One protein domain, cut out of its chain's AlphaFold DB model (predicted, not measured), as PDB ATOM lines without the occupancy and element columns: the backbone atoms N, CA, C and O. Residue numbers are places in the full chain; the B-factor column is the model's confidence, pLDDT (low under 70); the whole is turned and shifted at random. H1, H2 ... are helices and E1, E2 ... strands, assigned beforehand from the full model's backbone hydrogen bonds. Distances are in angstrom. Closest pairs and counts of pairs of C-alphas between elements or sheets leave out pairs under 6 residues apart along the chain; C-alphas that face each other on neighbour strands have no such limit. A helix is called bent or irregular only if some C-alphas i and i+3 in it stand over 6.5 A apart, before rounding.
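This is residues 12 to 91 and 103 to 158 of the 171 residues of the protein "ANTAR domain-containing protein" of Cellulomonas rhizosphaerae (UniProt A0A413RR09). A twisted sheet of four strands stands between two groups of helices, with the short H1 and H2 on one side and a cluster of three crossed helices, H4, H5 and H6, on the other. The small H3 follows the end of E4 and packs on E3. The printed part has 136 residues with six named helices and four named strands, in the order E1 H1 H2 E2 E3 E4 H3 H4 H5 H6; the sheet, E1 E4 E3 E2, is antiparallel throughout and the class is mixed, helices and strands. It is compact, with a radius of gyration of the C-alphas of 14.6 A and spans of 42 by 38 by 24 A.

The longest strand is E3, residues 58 to 70, 33.6 A, from C-alpha 58 at (-2.444, 40.007, -13.285). E2 is residues 45 to 55, 29.4 A; E4 is residues 75 to 83, 23.4 A; E1 is residues 12 to 14, from C-alpha 12 at (-5.147, 58.073, -29.774). H1 is residues 18 to 26, H2 29 to 40 and H3 85 to 91. H4 is residues 105 to 121, 24.5 A; H5 is 125 to 139, 21.0 A; H6 is 143 to 157, 21.9 A, ending with C-alpha 157 at (-11.003, 51.483, -41.121). H2 is irregular, with C-alphas 30 and 33 lying 7.1 A apart.

E2, E3 and E4 form a meander, each strand the antiparallel neighbour of the one before; N 49 and O 64 are 2.9 A apart, N 65 and O 80 3.0 A. E3 bends by 65 degrees at residue 67. E1 is an edge strand beside E4, with N 77 and O 13 at 2.8 A. The domain has three layers, helices on both faces of the sheet: H3, H5 and H6 on one face, H2 on the other. H2 runs along E2, at 17 degrees on the local plane; H1 and H2, a hairpin, only just touch, with 3 pairs of C-alphas within 8 A, the closest Leu 24 and Arg 32 at 5.9 A. H5 is over E2, at a height over the sheet of 9.6 A. H4 touches H6 at a steep tilt of 60 degrees, C-alphas of Ile 110 and Ala 147 being closest at 5.1 A. H5 and H6 touch about perpendicular, at 74 degrees, closest at Ser 136 and Val 143, 5.0 A. H4 only grazes the sheet with residues 116 to 121. Every O i to N i+4 pair is within hydrogen-bond range in H3, H4, H5 and H6; H1 has 4 of 5 and H2 6 of 8.

The C-alphas farthest apart, Asp 18 and Ser 103, are 45.0 A apart. Residues 92 to 102 are not printed, and C-alphas 91 and 103 are 19.4 A apart across this cut. The links printed whole are tight. The mean pLDDT of the printed part is 78.5; 22 residues are under 70, among them 87 to 91, 103 to 107 and 155 to 158.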
ATOM      1  N   PRO A  12      -6.258  57.243 -29.356       80.31
ATOM      2  CA  PRO A  12      -5.147  58.073 -29.774       80.31
ATOM      3  C   PRO A  12      -4.185  58.220 -28.598       80.31
ATOM      4  O   PRO A  12      -4.544  58.821 -27.588       80.31
ATOM      5  N   LEU A  13      -2.970  57.691 -28.733       85.12
ATOM      6  CA  LEU A  13      -1.889  57.976 -27.794       85.12
ATOM      7  C   LEU A  13      -0.837  58.844 -28.470       85.12
ATOM      8  O   LEU A  13      -0.471  58.602 -29.621       85.12
ATOM      9  N   SER A  14      -0.345  59.847 -27.760       83.50
ATOM     10  CA  SER A  14       0.586  60.835 -28.289       83.50
ATOM     11  C   SER A  14       1.778  61.038 -27.370       83.50
ATOM     12  O   SER A  14       1.647  60.989 -26.152       83.50
ATOM     13  N   THR A  15       2.946  61.302 -27.957       84.06
ATOM     14  CA  THR A  15       4.133  61.741 -27.210       84.06
ATOM     15  C   THR A  15       4.065  63.214 -26.804       84.06
ATOM     16  O   THR A  15       4.936  63.658 -26.065       84.06
ATOM     17  N   VAL A  16       3.113  63.991 -27.342       81.44
ATOM     18  CA  VAL A  16       3.008  65.442 -27.087       81.44
ATOM     19  C   VAL A  16       2.081  65.797 -25.924       81.44
ATOM     20  O   VAL A  16       2.110  66.927 -25.449       81.44
ATOM     21  N   ASP A  17       1.262  64.849 -25.475       86.38
ATOM     22  CA  ASP A  17       0.351  65.002 -24.345       86.38
ATOM     23  C   ASP A  17       0.562  63.868 -23.323       86.38
ATOM     24  O   ASP A  17       1.382  62.965 -23.515       86.38
ATOM     25  N   ASP A  18      -0.190  63.900 -22.223       89.00
ATOM     26  CA  ASP A  18      -0.058  62.919 -21.144       89.00
ATOM     27  C   ASP A  18      -0.648  61.540 -21.478       89.00
ATOM     28  O   ASP A  18      -0.569  60.631 -20.651       89.00
ATOM     29  N   SER A  19      -1.246  61.329 -22.657       88.81
ATOM     30  CA  SER A  19      -1.918  60.064 -22.982       88.81
ATOM     31  C   SER A  19      -0.938  58.890 -23.048       88.81
ATOM     32  O   SER A  19      -1.208  57.836 -22.464       88.81
ATOM     33  N   LEU A  20       0.235  59.063 -23.675       89.50
ATOM     34  CA  LEU A  20       1.265  58.022 -23.701       89.50
ATOM     35  C   LEU A  20       1.850  57.791 -22.306       89.50
ATOM     36  O   LEU A  20       2.025  56.644 -21.901       89.50
ATOM     37  N   ALA A  21       2.111  58.856 -21.545       90.81
ATOM     38  CA  ALA A  21       2.610  58.739 -20.175       90.81
ATOM     39  C   ALA A  21       1.597  58.022 -19.264       90.81
ATOM     40  O   ALA A  21       1.966  57.155 -18.467       90.81
ATOM     41  N   ALA A  22       0.305  58.322 -19.415       91.19
ATOM     42  CA  ALA A  22      -0.777  57.654 -18.710       91.19
ATOM     43  C   ALA A  22      -0.839  56.165 -19.059       91.19
ATOM     44  O   ALA A  22      -0.932  55.341 -18.152       91.19
ATOM     45  N   TYR A  23      -0.704  55.830 -20.340       91.56
ATOM     46  CA  TYR A  23      -0.647  54.453 -20.804       91.56
ATOM     47  C   TYR A  23       0.573  53.692 -20.268       91.56
ATOM     48  O   TYR A  23       0.448  52.580 -19.764       91.56
ATOM     49  N   LEU A  24       1.764  54.293 -20.293       91.94
ATOM     50  CA  LEU A  24       2.992  53.652 -19.809       91.94
ATOM     51  C   LEU A  24       2.921  53.266 -18.324       91.94
ATOM     52  O   LEU A  24       3.591  52.321 -17.909       91.94
ATOM     53  N   ARG A  25       2.077  53.929 -17.518       92.81
ATOM     54  CA  ARG A  25       1.827  53.522 -16.124       92.81
ATOM     55  C   ARG A  25       1.148  52.156 -16.021       92.81
ATOM     56  O   ARG A  25       1.419  51.443 -15.058       92.81
ATOM     57  N   THR A  26       0.330  51.773 -17.004       92.31
ATOM     58  CA  THR A  26      -0.303  50.447 -17.069       92.31
ATOM     59  C   THR A  26       0.595  49.400 -17.730       92.31
ATOM     60  O   THR A  26       0.323  48.211 -17.618       92.31
ATOM     61  N   VAL A  27       1.662  49.804 -18.426       90.62
ATOM     62  CA  VAL A  27       2.640  48.889 -19.040       90.62
ATOM     63  C   VAL A  27       3.554  48.289 -17.966       90.62
ATOM     64  O   VAL A  27       3.968  48.977 -17.024       90.62
ATOM     65  N   HIS A  28       3.877  47.003 -18.122       92.56
ATOM     66  CA  HIS A  28       4.823  46.292 -17.265       92.56
ATOM     67  C   HIS A  28       6.162  47.046 -17.197       92.56
ATOM     68  O   HIS A  28       6.648  47.461 -18.251       92.56
ATOM     69  N   PRO A  29       6.779  47.228 -16.010       93.69
ATOM     70  CA  PRO A  29       7.988  48.043 -15.845       93.69
ATOM     71  C   PRO A  29       9.093  47.757 -16.871       93.69
ATOM     72  O   PRO A  29       9.585  48.696 -17.493       93.69
ATOM     73  N   ASP A  30       9.395  46.479 -17.110       93.12
ATOM     74  CA  ASP A  30      10.420  46.040 -18.069       93.12
ATOM     75  C   ASP A  30      10.146  46.465 -19.522       93.12
ATOM     76  O   ASP A  30      11.074  46.621 -20.311       93.12
ATOM     77  N   ASP A  31       8.880  46.659 -19.894       89.12
ATOM     78  CA  ASP A  31       8.489  46.886 -21.286       89.12
ATOM     79  C   ASP A  31       8.342  48.386 -21.597       89.12
ATOM     80  O   ASP A  31       8.315  48.786 -22.761       89.12
ATOM     81  N   ARG A  32       8.284  49.253 -20.572       93.75
ATOM     82  CA  ARG A  32       8.016  50.698 -20.722       93.75
ATOM     83  C   ARG A  32       9.014  51.397 -21.637       93.75
ATOM     84  O   ARG A  32       8.615  52.209 -22.473       93.75
ATOM     85  N   GLN A  33      10.301  51.083 -21.494       91.56
ATOM     86  CA  GLN A  33      11.347  51.676 -22.330       91.56
ATOM     87  C   GLN A  33      11.190  51.240 -23.789       91.56
ATOM     88  O   GLN A  33      11.241  52.075 -24.691       91.56
ATOM     89  N   THR A  34      10.927  49.955 -24.018       84.56
ATOM     90  CA  THR A  34      10.704  49.393 -25.355       84.56
ATOM     91  C   THR A  34       9.485  50.015 -26.031       84.56
ATOM     92  O   THR A  34       9.570  50.411 -27.192       84.56
ATOM     93  N   VAL A  35       8.371  50.175 -25.308       87.06
ATOM     94  CA  VAL A  35       7.153  50.820 -25.830       87.06
ATOM     95  C   VAL A  35       7.403  52.291 -26.149       87.06
ATOM     96  O   VAL A  35       7.017  52.761 -27.217       87.06
ATOM     97  N   THR A  36       8.098  53.008 -25.264       91.69
ATOM     98  CA  THR A  36       8.465  54.413 -25.496       91.69
ATOM     99  C   THR A  36       9.286  54.545 -26.774       91.69
ATOM    100  O   THR A  36       8.912  55.307 -27.660       91.69
ATOM    101  N   LEU A  37      10.345  53.740 -26.913       87.38
ATOM    102  CA  LEU A  37      11.188  53.719 -28.106       87.38
ATOM    103  C   LEU A  37      10.395  53.358 -29.361       87.38
ATOM    104  O   LEU A  37      10.595  53.978 -30.405       87.38
ATOM    105  N   ALA A  38       9.484  52.384 -29.282       83.19
ATOM    106  CA  ALA A  38       8.644  52.001 -30.409       83.19
ATOM    107  C   ALA A  38       7.808  53.184 -30.909       83.19
ATOM    108  O   ALA A  38       7.745  53.400 -32.116       83.19
ATOM    109  N   VAL A  39       7.211  53.969 -30.005       87.31
ATOM    110  CA  VAL A  39       6.405  55.143 -30.370       87.31
ATOM    111  C   VAL A  39       7.282  56.295 -30.867       87.31
ATOM    112  O   VAL A  39       7.011  56.855 -31.927       87.31
ATOM    113  N   THR A  40       8.357  56.646 -30.159       89.19
ATOM    114  CA  THR A  40       9.197  57.802 -30.524       89.19
ATOM    115  C   THR A  40       9.969  57.585 -31.824       89.19
ATOM    116  O   THR A  40      10.221  58.541 -32.554       89.19
ATOM    117  N   SER A  41      10.332  56.338 -32.144       83.69
ATOM    118  CA  SER A  41      11.024  55.989 -33.392       83.69
ATOM    119  C   SER A  41      10.085  55.626 -34.546       83.69
ATOM    120  O   SER A  41      10.562  55.388 -35.659       83.69
ATOM    121  N   ALA A  42       8.764  55.586 -34.323       78.75
ATOM    122  CA  ALA A  42       7.824  55.174 -35.356       78.75
ATOM    123  C   ALA A  42       7.865  56.122 -36.565       78.75
ATOM    124  O   ALA A  42       7.723  57.342 -36.456       78.75
ATOM    125  N   ALA A  43       8.030  55.538 -37.750       77.25
ATOM    126  CA  ALA A  43       7.805  56.244 -38.999       77.25
ATOM    127  C   ALA A  43       6.294  56.459 -39.212       77.25
ATOM    128  O   ALA A  43       5.502  55.616 -38.783       77.25
ATOM    129  N   PRO A  44       5.877  57.537 -39.905       77.44
ATOM    130  CA  PRO A  44       4.501  57.665 -40.369       77.44
ATOM    131  C   PRO A  44       4.073  56.409 -41.138       77.44
ATOM    132  O   PRO A  44       4.834  55.914 -41.971       77.44
ATOM    133  N   GLY A  45       2.880  55.889 -40.852       63.84
ATOM    134  CA  GLY A  45       2.403  54.622 -41.416       63.84
ATOM    135  C   GLY A  45       1.995  53.615 -40.334       63.84
ATOM    136  O   GLY A  45       1.586  54.040 -39.253       63.84
ATOM    137  N   PRO A  46       2.001  52.301 -40.605       66.31
ATOM    138  CA  PRO A  46       1.476  51.304 -39.703       66.31
ATOM    139  C   PRO A  46       2.328  51.220 -38.454       66.31
ATOM    140  O   PRO A  46       3.542  51.390 -38.450       66.31
ATOM    141  N   PHE A  47       1.654  50.956 -37.354       71.81
ATOM    142  CA  PHE A  47       2.290  50.808 -36.070       71.81
ATOM    143  C   PHE A  47       1.874  49.476 -35.477       71.81
ATOM    144  O   PHE A  47       0.697  49.112 -35.508       71.81
ATOM    145  N   ALA A  48       2.856  48.765 -34.938       72.12
ATOM    146  CA  ALA A  48       2.642  47.584 -34.130       72.12
ATOM    147  C   ALA A  48       3.654  47.589 -32.982       72.12
ATOM    148  O   ALA A  48       4.854  47.753 -33.224       72.12
ATOM    149  N   SER A  49       3.172  47.393 -31.759       80.06
ATOM    150  CA  SER A  49       3.984  47.179 -30.560       80.06
ATOM    151  C   SER A  49       3.335  46.094 -29.721       80.06
ATOM    152  O   SER A  49       2.136  46.159 -29.471       80.06
ATOM    153  N   ALA A  50       4.112  45.106 -29.297       80.75
ATOM    154  CA  ALA A  50       3.650  44.078 -28.380       80.75
ATOM    155  C   ALA A  50       4.368  44.238 -27.048       80.75
ATOM    156  O   ALA A  50       5.579  44.454 -27.023       80.75
ATOM    157  N   HIS A  51       3.615  44.156 -25.961       84.94
ATOM    158  CA  HIS A  51       4.137  44.346 -24.615       84.94
ATOM    159  C   HIS A  51       3.114  43.899 -23.577       84.94
ATOM    160  O   HIS A  51       1.950  43.620 -23.876       84.94
ATOM    161  N   ARG A  52       3.562  43.819 -22.331       89.62
ATOM    162  CA  ARG A  52       2.743  43.406 -21.204       89.62
ATOM    163  C   ARG A  52       2.084  44.606 -20.544       89.62
ATOM    164  O   ARG A  52       2.707  45.654 -20.360       89.62
ATOM    165  N   VAL A  53       0.833  44.439 -20.136       90.50
ATOM    166  CA  VAL A  53       0.108  45.399 -19.298       90.50
ATOM    167  C   VAL A  53      -0.229  44.763 -17.955       90.50
ATOM    168  O   VAL A  53      -0.572  43.582 -17.878       90.50
ATOM    169  N   VAL A  54      -0.099  45.545 -16.891       90.56
ATOM    170  CA  VAL A  54      -0.451  45.149 -15.528       90.56
ATOM    171  C   VAL A  54      -1.916  45.492 -15.305       90.56
ATOM    172  O   VAL A  54      -2.327  46.642 -15.465       90.56
ATOM    173  N   THR A  55      -2.697  44.484 -14.942       87.44
ATOM    174  CA  THR A  55      -4.115  44.600 -14.594       87.44
ATOM    175  C   THR A  55      -4.349  44.104 -13.169       87.44
ATOM    176  O   THR A  55      -3.459  43.522 -12.548       87.44
ATOM    177  N   ASP A  56      -5.553  44.325 -12.653       84.44
ATOM    178  CA  ASP A  56      -6.027  43.807 -11.365       84.44
ATOM    179  C   ASP A  56      -6.003  42.270 -11.291       84.44
ATOM    180  O   ASP A  56      -5.698  41.701 -10.247       84.44
ATOM    181  N   VAL A  57      -6.256  41.600 -12.416       82.25
ATOM    182  CA  VAL A  57      -6.235  40.134 -12.548       82.25
ATOM    183  C   VAL A  57      -4.860  39.564 -12.921       82.25
ATOM    184  O   VAL A  57      -4.733  38.365 -13.167       82.25
ATOM    185  N   GLY A  58      -3.818  40.402 -12.968       86.94
ATOM    186  CA  GLY A  58      -2.444  40.007 -13.285       86.94
ATOM    187  C   GLY A  58      -1.910  40.611 -14.582       86.94
ATOM    188  O   GLY A  58      -2.367  41.655 -15.050       86.94
ATOM    189  N   VAL A  59      -0.886  39.980 -15.158       88.50
ATOM    190  CA  VAL A  59      -0.202  40.484 -16.356       88.50
ATOM    191  C   VAL A  59      -0.854  39.931 -17.620       88.50
ATOM    192  O   VAL A  59      -0.973  38.718 -17.778       88.50
ATOM    193  N   LYS A  60      -1.222  40.820 -18.546       87.06
ATOM    194  CA  LYS A  60      -1.747  40.472 -19.872       87.06
ATOM    195  C   LYS A  60      -0.744  40.799 -20.968       87.06
ATOM    196  O   LYS A  60      -0.032  41.795 -20.868       87.06
ATOM    197  N   HIS A  61      -0.734  39.999 -22.029       82.06
ATOM    198  CA  HIS A  61       0.013  40.303 -23.249       82.06
ATOM    199  C   HIS A  61      -0.901  41.050 -24.208       82.06
ATOM    200  O   HIS A  61      -1.980  40.571 -24.545       82.06
ATOM    201  N   VAL A  62      -0.469  42.230 -24.639       82.69
ATOM    202  CA  VAL A  62      -1.244  43.098 -25.517       82.69
ATOM    203  C   VAL A  62      -0.456  43.390 -26.781       82.69
ATOM    204  O   VAL A  62       0.740  43.674 -26.745       82.69
ATOM    205  N   LEU A  63      -1.161  43.367 -27.908       78.69
ATOM    206  CA  LEU A  63      -0.685  43.876 -29.180       78.69
ATOM    207  C   LEU A  63      -1.379  45.208 -29.483       78.69
ATOM    208  O   LEU A  63      -2.581  45.260 -29.729       78.69
ATOM    209  N   TRP A  64      -0.610  46.290 -29.505       83.50
ATOM    210  CA  TRP A  64      -1.051  47.595 -29.976       83.50
ATOM    211  C   TRP A  64      -0.850  47.703 -31.484       83.50
ATOM    212  O   TRP A  64       0.289  47.777 -31.942       83.50
ATOM    213  N   VAL A  65      -1.938  47.734 -32.253       75.81
ATOM    214  CA  VAL A  65      -1.911  47.942 -33.711       75.81
ATOM    215  C   VAL A  65      -2.573  49.253 -34.091       75.81
ATOM    216  O   VAL A  65      -3.613  49.624 -33.550       75.81
ATOM    217  N   GLY A  66      -1.997  49.966 -35.050       77.25
ATOM    218  CA  GLY A  66      -2.555  51.233 -35.486       77.25
ATOM    219  C   GLY A  66      -1.793  51.880 -36.623       77.25
ATOM    220  O   GLY A  66      -1.185  51.211 -37.462       77.25
ATOM    221  N   SER A  67      -1.849  53.206 -36.648       77.31
ATOM    222  CA  SER A  67      -1.043  54.024 -37.540       77.31
ATOM    223  C   SER A  67      -0.381  55.142 -36.749       77.31
ATOM    224  O   SER A  67      -1.059  55.880 -36.038       77.31
ATOM    225  N   ALA A  68       0.936  55.248 -36.885       81.06
ATOM    226  CA  ALA A  68       1.717  56.371 -36.414       81.06
ATOM    227  C   ALA A  68       1.626  57.537 -37.407       81.06
ATOM    228  O   ALA A  68       1.648  57.358 -38.628       81.06
ATOM    229  N   ARG A  69       1.559  58.748 -36.871       85.12
ATOM    230  CA  ARG A  69       1.626  60.021 -37.580       85.12
ATOM    231  C   ARG A  69       2.621  60.909 -36.843       85.12
ATOM    232  O   ARG A  69       2.650  60.904 -35.617       85.12
ATOM    233  N   ARG A  70       3.411  61.686 -37.586       84.56
ATOM    234  CA  ARG A  70       4.173  62.798 -37.003       84.56
ATOM    235  C   ARG A  70       3.342  64.065 -37.143       84.56
ATOM    236  O   ARG A  70       2.909  64.371 -38.250       84.56
ATOM    237  N   ASP A  71       3.134  64.784 -36.050       73.81
ATOM    238  CA  ASP A  71       2.368  66.040 -36.016       73.81
ATOM    239  C   ASP A  71       3.273  67.287 -35.981       73.81
ATOM    240  O   ASP A  71       2.827  68.388 -35.674       73.81
ATOM    241  N   GLY A  72       4.555  67.122 -36.324       72.12
ATOM    242  CA  GLY A  72       5.557  68.191 -36.343       72.12
ATOM    243  C   GLY A  72       6.224  68.452 -34.990       72.12
ATOM    244  O   GLY A  72       7.319  69.005 -34.975       72.12
ATOM    245  N   VAL A  73       5.625  68.003 -33.881       76.25
ATOM    246  CA  VAL A  73       6.160  68.174 -32.516       76.25
ATOM    247  C   VAL A  73       6.442  66.823 -31.850       76.25
ATOM    248  O   VAL A  73       7.361  66.708 -31.044       76.25
ATOM    249  N   GLY A  74       5.729  65.767 -32.239       84.69
ATOM    250  CA  GLY A  74       5.957  64.411 -31.763       84.69
ATOM    251  C   GLY A  74       5.308  63.343 -32.639       84.69
ATOM    252  O   GLY A  74       5.039  63.544 -33.830       84.69
ATOM    253  N   THR A  75       5.103  62.171 -32.043       87.81
ATOM    254  CA  THR A  75       4.454  61.031 -32.685       87.81
ATOM    255  C   THR A  75       3.114  60.760 -32.018       87.81
ATOM    256  O   THR A  75       3.039  60.528 -30.812       87.81
ATOM    257  N   ARG A  76       2.063  60.703 -32.835       90.00
ATOM    258  CA  ARG A  76       0.737  60.222 -32.452       90.00
ATOM    259  C   ARG A  76       0.502  58.851 -33.057       90.00
ATOM    260  O   ARG A  76       0.714  58.663 -34.252       90.00
ATOM    261  N   VAL A  77       0.030  57.905 -32.262       83.19
ATOM    262  CA  VAL A  77      -0.383  56.582 -32.717       83.19
ATOM    263  C   VAL A  77      -1.876  56.432 -32.477       83.19
ATOM    264  O   VAL A  77      -2.339  56.353 -31.342       83.19
ATOM    265  N   ASP A  78      -2.625  56.353 -33.573       83.94
ATOM    266  CA  ASP A  78      -4.052  56.059 -33.546       83.94
ATOM    267  C   ASP A  78      -4.219  54.546 -33.726       83.94
ATOM    268  O   ASP A  78      -4.044  54.014 -34.834       83.94
ATOM    269  N   GLY A  79      -4.523  53.829 -32.643       75.06
ATOM    270  CA  GLY A  79      -4.535  52.366 -32.637       75.06
ATOM    271  C   GLY A  79      -5.496  51.738 -31.638       75.06
ATOM    272  O   GLY A  79      -6.207  52.427 -30.917       75.06
ATOM    273  N   ARG A  80      -5.525  50.408 -31.622       79.69
ATOM    274  CA  ARG A  80      -6.292  49.591 -30.677       79.69
ATOM    275  C   ARG A  80      -5.368  48.595 -29.996       79.69
ATOM    276  O   ARG A  80      -4.347  48.204 -30.567       79.69
ATOM    277  N   PHE A  81      -5.752  48.178 -28.801       80.75
ATOM    278  CA  PHE A  81      -5.068  47.141 -28.045       80.75
ATOM    279  C   PHE A  81      -5.822  45.832 -28.202       80.75
ATOM    280  O   PHE A  81      -7.024  45.781 -27.991       80.75
ATOM    281  N   LEU A  82      -5.111  44.781 -28.574       76.12
ATOM    282  CA  LEU A  82      -5.659  43.441 -28.699       76.12
ATOM    283  C   LEU A  82      -5.062  42.603 -27.571       76.12
ATOM    284  O   LEU A  82      -3.839  42.498 -27.482       76.12
ATOM    285  N   ASP A  83      -5.902  42.043 -26.700       81.69
ATOM    286  CA  ASP A  83      -5.468  41.060 -25.701       81.69
ATOM    287  C   ASP A  83      -5.084  39.772 -26.439       81.69
ATOM    288  O   ASP A  83      -5.931  39.132 -27.056       81.69
ATOM    289  N   VAL A  84      -3.794  39.441 -26.415       74.75
ATOM    290  CA  VAL A  84      -3.210  38.260 -27.069       74.75
ATOM    291  C   VAL A  84      -2.677  37.259 -26.039       74.75
ATOM    292  O   VAL A  84      -1.799  36.444 -26.330       74.75
ATOM    293  N   SER A  85      -3.157  37.338 -24.794       77.81
ATOM    294  CA  SER A  85      -2.661  36.512 -23.688       77.81
ATOM    295  C   SER A  85      -2.887  35.016 -23.930       77.81
ATOM    296  O   SER A  85      -2.023  34.204 -23.596       77.81
ATOM    297  N   ALA A  86      -4.016  34.643 -24.538       73.50
ATOM    298  CA  ALA A  86      -4.328  33.249 -24.856       73.50
ATOM    299  C   ALA A  86      -3.409  32.703 -25.961       73.50
ATOM    300  O   ALA A  86      -2.900  31.585 -25.872       73.50
ATOM    301  N   GLU A  87      -3.146  33.518 -26.978       69.75
ATOM    302  CA  GLU A  87      -2.285  33.211 -28.112       69.75
ATOM    303  C   GLU A  87      -0.827  33.082 -27.674       69.75
ATOM    304  O   GLU A  87      -0.152  32.136 -28.079       69.75
ATOM    305  N   HIS A  88      -0.364  33.974 -26.796       69.88
ATOM    306  CA  HIS A  88       0.965  33.906 -26.194       69.88
ATOM    307  C   HIS A  88       1.134  32.630 -25.350       69.88
ATOM    308  O   HIS A  88       2.135  31.921 -25.466       69.88
ATOM    309  N   ALA A  89       0.125  32.270 -24.547       67.88
ATOM    310  CA  ALA A  89       0.136  31.028 -23.774       67.88
ATOM    311  C   ALA A  89       0.134  29.773 -24.668       67.88
ATOM    312  O   ALA A  89       0.782  28.775 -24.341       67.88
ATOM    313  N   SER A  90      -0.565  29.815 -25.807       58.75
ATOM    314  CA  SER A  90      -0.577  28.728 -26.790       58.75
ATOM    315  C   SER A  90       0.739  28.617 -27.564       58.75
ATOM    316  O   SER A  90       1.159  27.501 -27.859       58.75
ATOM    317  N   ALA A  91       1.394  29.732 -27.896       58.75
ATOM    318  CA  ALA A  91       2.655  29.745 -28.636       58.75
ATOM    319  C   ALA A  91       3.802  29.130 -27.821       58.75
ATOM    320  O   ALA A  91       4.516  28.270 -28.330       58.75
ATOM    321  N   SER A 103      -0.879  25.682 -46.405       52.91
ATOM    322  CA  SER A 103      -0.231  26.416 -47.501       52.91
ATOM    323  C   SER A 103      -1.019  27.576 -48.142       52.91
ATOM    324  O   SER A 103      -0.367  28.468 -48.675       52.91
ATOM    325  N   ASP A 104      -2.352  27.676 -48.058       52.69
ATOM    326  CA  ASP A 104      -3.063  28.657 -48.915       52.69
ATOM    327  C   ASP A 104      -3.746  29.802 -48.152       52.69
ATOM    328  O   ASP A 104      -3.439  30.978 -48.370       52.69
ATOM    329  N   THR A 105      -4.621  29.498 -47.192       51.50
ATOM    330  CA  THR A 105      -5.350  30.532 -46.430       51.50
ATOM    331  C   THR A 105      -4.419  31.373 -45.554       51.50
ATOM    332  O   THR A 105      -4.593  32.585 -45.421       51.50
ATOM    333  N   HIS A 106      -3.393  30.748 -44.974       57.81
ATOM    334  CA  HIS A 106      -2.432  31.431 -44.106       57.81
ATOM    335  C   HIS A 106      -1.484  32.321 -44.905       57.81
ATOM    336  O   HIS A 106      -1.177  33.439 -44.481       57.81
ATOM    337  N   ARG A 107      -1.075  31.850 -46.089       66.81
ATOM    338  CA  ARG A 107      -0.275  32.632 -47.026       66.81
ATOM    339  C   ARG A 107      -1.047  33.882 -47.431       66.81
ATOM    340  O   ARG A 107      -0.513  34.972 -47.294       66.81
ATOM    341  N   ALA A 108      -2.337  33.766 -47.757       80.31
ATOM    342  CA  ALA A 108      -3.170  34.916 -48.117       80.31
ATOM    343  C   ALA A 108      -3.223  36.021 -47.038       80.31
ATOM    344  O   ALA A 108      -3.130  37.201 -47.374       80.31
ATOM    345  N   SER A 109      -3.353  35.676 -45.752       78.38
ATOM    346  CA  SER A 109      -3.354  36.678 -44.670       78.38
ATOM    347  C   SER A 109      -1.995  37.359 -44.508       78.38
ATOM    348  O   SER A 109      -1.941  38.577 -44.346       78.38
ATOM    349  N   ILE A 110      -0.900  36.598 -44.609       81.81
ATOM    350  CA  ILE A 110       0.468  37.132 -44.569       81.81
ATOM    351  C   ILE A 110       0.729  38.039 -45.774       81.81
ATOM    352  O   ILE A 110       1.207  39.153 -45.593       81.81
ATOM    353  N   GLU A 111       0.359  37.620 -46.984       87.44
ATOM    354  CA  GLU A 111       0.486  38.426 -48.205       87.44
ATOM    355  C   GLU A 111      -0.309  39.736 -48.111       87.44
ATOM    356  O   GLU A 111       0.216  40.805 -48.417       87.44
ATOM    357  N   ARG A 112      -1.553  39.695 -47.611       86.56
ATOM    358  CA  ARG A 112      -2.364  40.908 -47.398       86.56
ATOM    359  C   ARG A 112      -1.751  41.830 -46.347       86.56
ATOM    360  O   ARG A 112      -1.711  43.041 -46.556       86.56
ATOM    361  N   ALA A 113      -1.256  41.277 -45.240       83.69
ATOM    362  CA  ALA A 113      -0.576  42.055 -44.210       83.69
ATOM    363  C   ALA A 113       0.712  42.696 -44.748       83.69
ATOM    364  O   ALA A 113       0.932  43.883 -44.518       83.69
ATOM    365  N   LYS A 114       1.520  41.960 -45.523       81.56
ATOM    366  CA  LYS A 114       2.685  42.519 -46.224       81.56
ATOM    367  C   LYS A 114       2.267  43.653 -47.154       81.56
ATOM    368  O   LYS A 114       2.848  44.723 -47.058       81.56
ATOM    369  N   GLY A 115       1.228  43.466 -47.972       82.75
ATOM    370  CA  GLY A 115       0.718  44.504 -48.874       82.75
ATOM    371  C   GLY A 115       0.305  45.788 -48.148       82.75
ATOM    372  O   GLY A 115       0.658  46.881 -48.585       82.75
ATOM    373  N   ILE A 116      -0.365  45.665 -47.000       83.38
ATOM    374  CA  ILE A 116      -0.689  46.796 -46.114       83.38
ATOM    375  C   ILE A 116       0.590  47.496 -45.627       83.38
ATOM    376  O   ILE A 116       0.716  48.712 -45.742       83.38
ATOM    377  N   ILE A 117       1.553  46.737 -45.096       77.69
ATOM    378  CA  ILE A 117       2.806  47.275 -44.544       77.69
ATOM    379  C   ILE A 117       3.631  47.964 -45.645       77.69
ATOM    380  O   ILE A 117       4.131  49.069 -45.436       77.69
ATOM    381  N   MET A 118       3.726  47.354 -46.829       83.69
ATOM    382  CA  MET A 118       4.407  47.903 -48.006       83.69
ATOM    383  C   MET A 118       3.775  49.221 -48.453       83.69
ATOM    384  O   MET A 118       4.481  50.218 -48.606       83.69
ATOM    385  N   ALA A 119       2.451  49.241 -48.636       79.44
ATOM    386  CA  ALA A 119       1.729  50.408 -49.135       79.44
ATOM    387  C   ALA A 119       1.896  51.622 -48.217       79.44
ATOM    388  O   ALA A 119       2.015  52.753 -48.685       79.44
ATOM    389  N   GLU A 120       1.927  51.394 -46.909       77.50
ATOM    390  CA  GLU A 120       1.915  52.492 -45.960       77.50
ATOM    391  C   GLU A 120       3.309  52.926 -45.480       77.50
ATOM    392  O   GLU A 120       3.476  54.088 -45.115       77.50
ATOM    393  N   HIS A 121       4.315  52.045 -45.513       72.62
ATOM    394  CA  HIS A 121       5.705  52.403 -45.196       72.62
ATOM    395  C   HIS A 121       6.588  52.639 -46.423       72.62
ATOM    396  O   HIS A 121       7.769  52.937 -46.260       72.62
ATOM    397  N   ARG A 122       6.050  52.494 -47.645       76.31
ATOM    398  CA  ARG A 122       6.840  52.463 -48.894       76.31
ATOM    399  C   ARG A 122       7.998  51.461 -48.820       76.31
ATOM    400  O   ARG A 122       9.069  51.692 -49.372       76.31
ATOM    401  N   ALA A 123       7.762  50.371 -48.100       73.88
ATOM    402  CA  ALA A 123       8.733  49.322 -47.862       73.88
ATOM    403  C   ALA A 123       8.662  48.278 -48.977       73.88
ATOM    404  O   ALA A 123       7.594  48.015 -49.541       73.88
ATOM    405  N   SER A 124       9.794  47.645 -49.260       77.06
ATOM    406  CA  SER A 124       9.837  46.437 -50.073       77.06
ATOM    407  C   SER A 124       9.104  45.282 -49.382       77.06
ATOM    408  O   SER A 124       8.885  45.271 -48.168       77.06
ATOM    409  N   GLU A 125       8.751  44.261 -50.157       71.06
ATOM    410  CA  GLU A 125       8.136  43.041 -49.628       71.06
ATOM    411  C   GLU A 125       9.011  42.360 -48.562       71.06
ATOM    412  O   GLU A 125       8.507  41.882 -47.542       71.06
ATOM    413  N   VAL A 126      10.332  42.367 -48.768       68.31
ATOM    414  CA  VAL A 126      11.319  41.782 -47.850       68.31
ATOM    415  C   VAL A 126      11.345  42.535 -46.523       68.31
ATOM    416  O   VAL A 126      11.307  41.913 -45.459       68.31
ATOM    417  N   GLU A 127      11.362  43.867 -46.560       70.31
ATOM    418  CA  GLU A 127      11.305  44.703 -45.356       70.31
ATOM    419  C   GLU A 127       9.977  44.518 -44.617       70.31
ATOM    420  O   GLU A 127       9.968  44.361 -43.393       70.31
ATOM    421  N   ALA A 128       8.861  44.445 -45.347       72.62
ATOM    422  CA  ALA A 128       7.541  44.240 -44.766       72.62
ATOM    423  C   ALA A 128       7.417  42.882 -44.062       72.62
ATOM    424  O   ALA A 128       6.928  42.799 -42.932       72.62
ATOM    425  N   PHE A 129       7.903  41.811 -44.694       76.06
ATOM    426  CA  PHE A 129       7.898  40.485 -44.086       76.06
ATOM    427  C   PHE A 129       8.858  40.389 -42.896       76.06
ATOM    428  O   PHE A 129       8.525  39.787 -41.875       76.06
ATOM    429  N   THR A 130      10.028  41.022 -42.991       71.94
ATOM    430  CA  THR A 130      11.004  41.078 -41.894       71.94
ATOM    431  C   THR A 130      10.427  41.806 -40.684       71.94
ATOM    432  O   THR A 130      10.539  41.317 -39.560       71.94
ATOM    433  N   ALA A 131       9.738  42.931 -40.902       70.31
ATOM    434  CA  ALA A 131       9.030  43.648 -39.850       70.31
ATOM    435  C   ALA A 131       7.942  42.776 -39.206       70.31
ATOM    436  O   ALA A 131       7.880  42.687 -37.981       70.31
ATOM    437  N   LEU A 132       7.139  42.074 -40.011       74.44
ATOM    438  CA  LEU A 132       6.094  41.177 -39.520       74.44
ATOM    439  C   LEU A 132       6.667  40.028 -38.670       74.44
ATOM    440  O   LEU A 132       6.164  39.762 -37.579       74.44
ATOM    441  N   ARG A 133       7.752  39.382 -39.117       74.19
ATOM    442  CA  ARG A 133       8.438  38.322 -38.355       74.19
ATOM    443  C   ARG A 133       9.053  38.842 -37.064       74.19
ATOM    444  O   ARG A 133       8.898  38.213 -36.024       74.19
ATOM    445  N   ARG A 134       9.724  39.996 -37.113       69.06
ATOM    446  CA  ARG A 134      10.314  40.619 -35.925       69.06
ATOM    447  C   ARG A 134       9.245  40.887 -34.868       69.06
ATOM    448  O   ARG A 134       9.415  40.484 -33.726       69.06
ATOM    449  N   ARG A 135       8.120  41.487 -35.267       71.69
ATOM    450  CA  ARG A 135       6.995  41.765 -34.362       71.69
ATOM    451  C   ARG A 135       6.333  40.494 -33.832       71.69
ATOM    452  O   ARG A 135       5.958  40.454 -32.669       71.69
ATOM    453  N   SER A 136       6.223  39.457 -34.657       71.88
ATOM    454  CA  SER A 136       5.729  38.139 -34.243       71.88
ATOM    455  C   SER A 136       6.616  37.512 -33.165       71.88
ATOM    456  O   SER A 136       6.094  37.037 -32.159       71.88
ATOM    457  N   ASN A 137       7.939  37.590 -33.327       65.88
ATOM    458  CA  ASN A 137       8.902  37.092 -32.347       65.88
ATOM    459  C   ASN A 137       8.898  37.923 -31.054       65.88
ATOM    460  O   ASN A 137       8.865  37.348 -29.974       65.88
ATOM    461  N   GLU A 138       8.890  39.257 -31.153       65.62
ATOM    462  CA  GLU A 138       8.807  40.163 -29.991       65.62
ATOM    463  C   GLU A 138       7.524  39.924 -29.175       65.62
ATOM    464  O   GLU A 138       7.549  39.957 -27.950       65.62
ATOM    465  N   ALA A 139       6.409  39.633 -29.852       64.88
ATOM    466  CA  ALA A 139       5.134  39.301 -29.219       64.88
ATOM    467  C   ALA A 139       5.041  37.842 -28.734       64.88
ATOM    468  O   ALA A 139       4.100  37.498 -28.013       64.88
ATOM    469  N   ASN A 140       5.971  36.979 -29.163       71.88
ATOM    470  CA  ASN A 140       5.889  35.521 -29.054       71.88
ATOM    471  C   ASN A 140       4.500  34.994 -29.480       71.88
ATOM    472  O   ASN A 140       3.828  34.261 -28.758       71.88
ATOM    473  N   VAL A 141       4.043  35.423 -30.662       73.62
ATOM    474  CA  VAL A 141       2.809  34.940 -31.305       73.62
ATOM    475  C   VAL A 141       3.107  34.449 -32.714       73.62
ATOM    476  O   VAL A 141       4.009  34.960 -33.374       73.62
ATOM    477  N   LYS A 142       2.325  33.488 -33.219       75.81
ATOM    478  CA  LYS A 142       2.479  32.978 -34.592       75.81
ATOM    479  C   LYS A 142       2.326  34.116 -35.609       75.81
ATOM    480  O   LYS A 142       1.342  34.857 -35.567       75.81
ATOM    481  N   VAL A 143       3.256  34.219 -36.563       76.56
ATOM    482  CA  VAL A 143       3.307  35.303 -37.571       76.56
ATOM    483  C   VAL A 143       2.003  35.449 -38.357       76.56
ATOM    484  O   VAL A 143       1.587  36.552 -38.707       76.56
ATOM    485  N   ARG A 144       1.304  34.331 -38.565       78.25
ATOM    486  CA  ARG A 144      -0.024  34.294 -39.170       78.25
ATOM    487  C   ARG A 144      -1.075  35.041 -38.357       78.25
ATOM    488  O   ARG A 144      -1.846  35.799 -38.934       78.25
ATOM    489  N   LEU A 145      -1.138  34.798 -37.049       75.44
ATOM    490  CA  LEU A 145      -2.133  35.438 -36.187       75.44
ATOM    491  C   LEU A 145      -1.903  36.946 -36.192       75.44
ATOM    492  O   LEU A 145      -2.836  37.712 -36.401       75.44
ATOM    493  N   LEU A 146      -0.640  37.366 -36.102       76.94
ATOM    494  CA  LEU A 146      -0.276  38.769 -36.249       76.94
ATOM    495  C   LEU A 146      -0.735  39.351 -37.601       76.94
ATOM    496  O   LEU A 146      -1.308  40.439 -37.639       76.94
ATOM    497  N   ALA A 147      -0.543  38.621 -38.703       81.94
ATOM    498  CA  ALA A 147      -1.008  39.039 -40.023       81.94
ATOM    499  C   ALA A 147      -2.540  39.189 -40.099       81.94
ATOM    500  O   ALA A 147      -3.042  40.180 -40.627       81.94
ATOM    501  N   GLU A 148      -3.291  38.239 -39.541       81.19
ATOM    502  CA  GLU A 148      -4.758  38.282 -39.487       81.19
ATOM    503  C   GLU A 148      -5.270  39.484 -38.681       81.19
ATOM    504  O   GLU A 148      -6.214  40.152 -39.111       81.19
ATOM    505  N   LEU A 149      -4.629  39.801 -37.551       75.50
ATOM    506  CA  LEU A 149      -4.977  40.961 -36.726       75.50
ATOM    507  C   LEU A 149      -4.732  42.278 -37.481       75.50
ATOM    508  O   LEU A 149      -5.597  43.157 -37.477       75.50
ATOM    509  N   ILE A 150      -3.613  42.389 -38.206       77.12
ATOM    510  CA  ILE A 150      -3.293  43.560 -39.040       77.12
ATOM    511  C   ILE A 150      -4.323  43.744 -40.166       77.12
ATOM    512  O   ILE A 150      -4.825  44.851 -40.380       77.12
ATOM    513  N   VAL A 151      -4.676  42.665 -40.874       81.44
ATOM    514  CA  VAL A 151      -5.673  42.705 -41.959       81.44
ATOM    515  C   VAL A 151      -7.053  43.092 -41.424       81.44
ATOM    516  O   VAL A 151      -7.742  43.914 -42.037       81.44
ATOM    517  N   ARG A 152      -7.452  42.544 -40.269       76.00
ATOM    518  CA  ARG A 152      -8.730  42.861 -39.618       76.00
ATOM    519  C   ARG A 152      -8.809  44.338 -39.237       76.00
ATOM    520  O   ARG A 152      -9.817  44.980 -39.530       76.00
ATOM    521  N   GLU A 153      -7.746  44.887 -38.651       69.06
ATOM    522  CA  GLU A 153      -7.695  46.304 -38.278       69.06
ATOM    523  C   GLU A 153      -7.879  47.208 -39.501       69.06
ATOM    524  O   GLU A 153      -8.740  48.091 -39.492       69.06
ATOM    525  N   ARG A 154      -7.153  46.956 -40.596       72.12
ATOM    526  CA  ARG A 154      -7.274  47.789 -41.805       72.12
ATOM    527  C   ARG A 154      -8.628  47.683 -42.477       72.12
ATOM    528  O   ARG A 154      -9.185  48.703 -42.875       72.12
ATOM    529  N   SER A 155      -9.191  46.483 -42.522       67.62
ATOM    530  CA  SER A 155     -10.535  46.263 -43.066       67.62
ATOM    531  C   SER A 155     -11.599  47.037 -42.279       67.62
ATOM    532  O   SER A 155     -12.555  47.536 -42.861       67.62
ATOM    533  N   SER A 156     -11.409  47.215 -40.967       59.09
ATOM    534  CA  SER A 156     -12.342  47.972 -40.122       59.09
ATOM    535  C   SER A 156     -12.248  49.501 -40.262       59.09
ATOM    536  O   SER A 156     -13.162  50.199 -39.831       59.09
ATOM    537  N   ARG A 157     -11.176  50.037 -40.869       59.69
ATOM    538  CA  ARG A 157     -11.003  51.483 -41.121       59.69
ATOM    539  C   ARG A 157     -11.473  51.934 -42.508       59.69
ATOM    540  O   ARG A 157     -11.562  53.135 -42.743       59.69
ATOM    541  N   GLY A 158     -11.743  51.006 -43.426       44.12
ATOM    542  CA  GLY A 158     -11.980  51.315 -44.835       44.12
ATOM    543  C   GLY A 158     -13.239  50.666 -45.392       44.12
ATOM    544  O   GLY A 158     -13.162  49.617 -46.023       44.12
TER     545      GLY A 158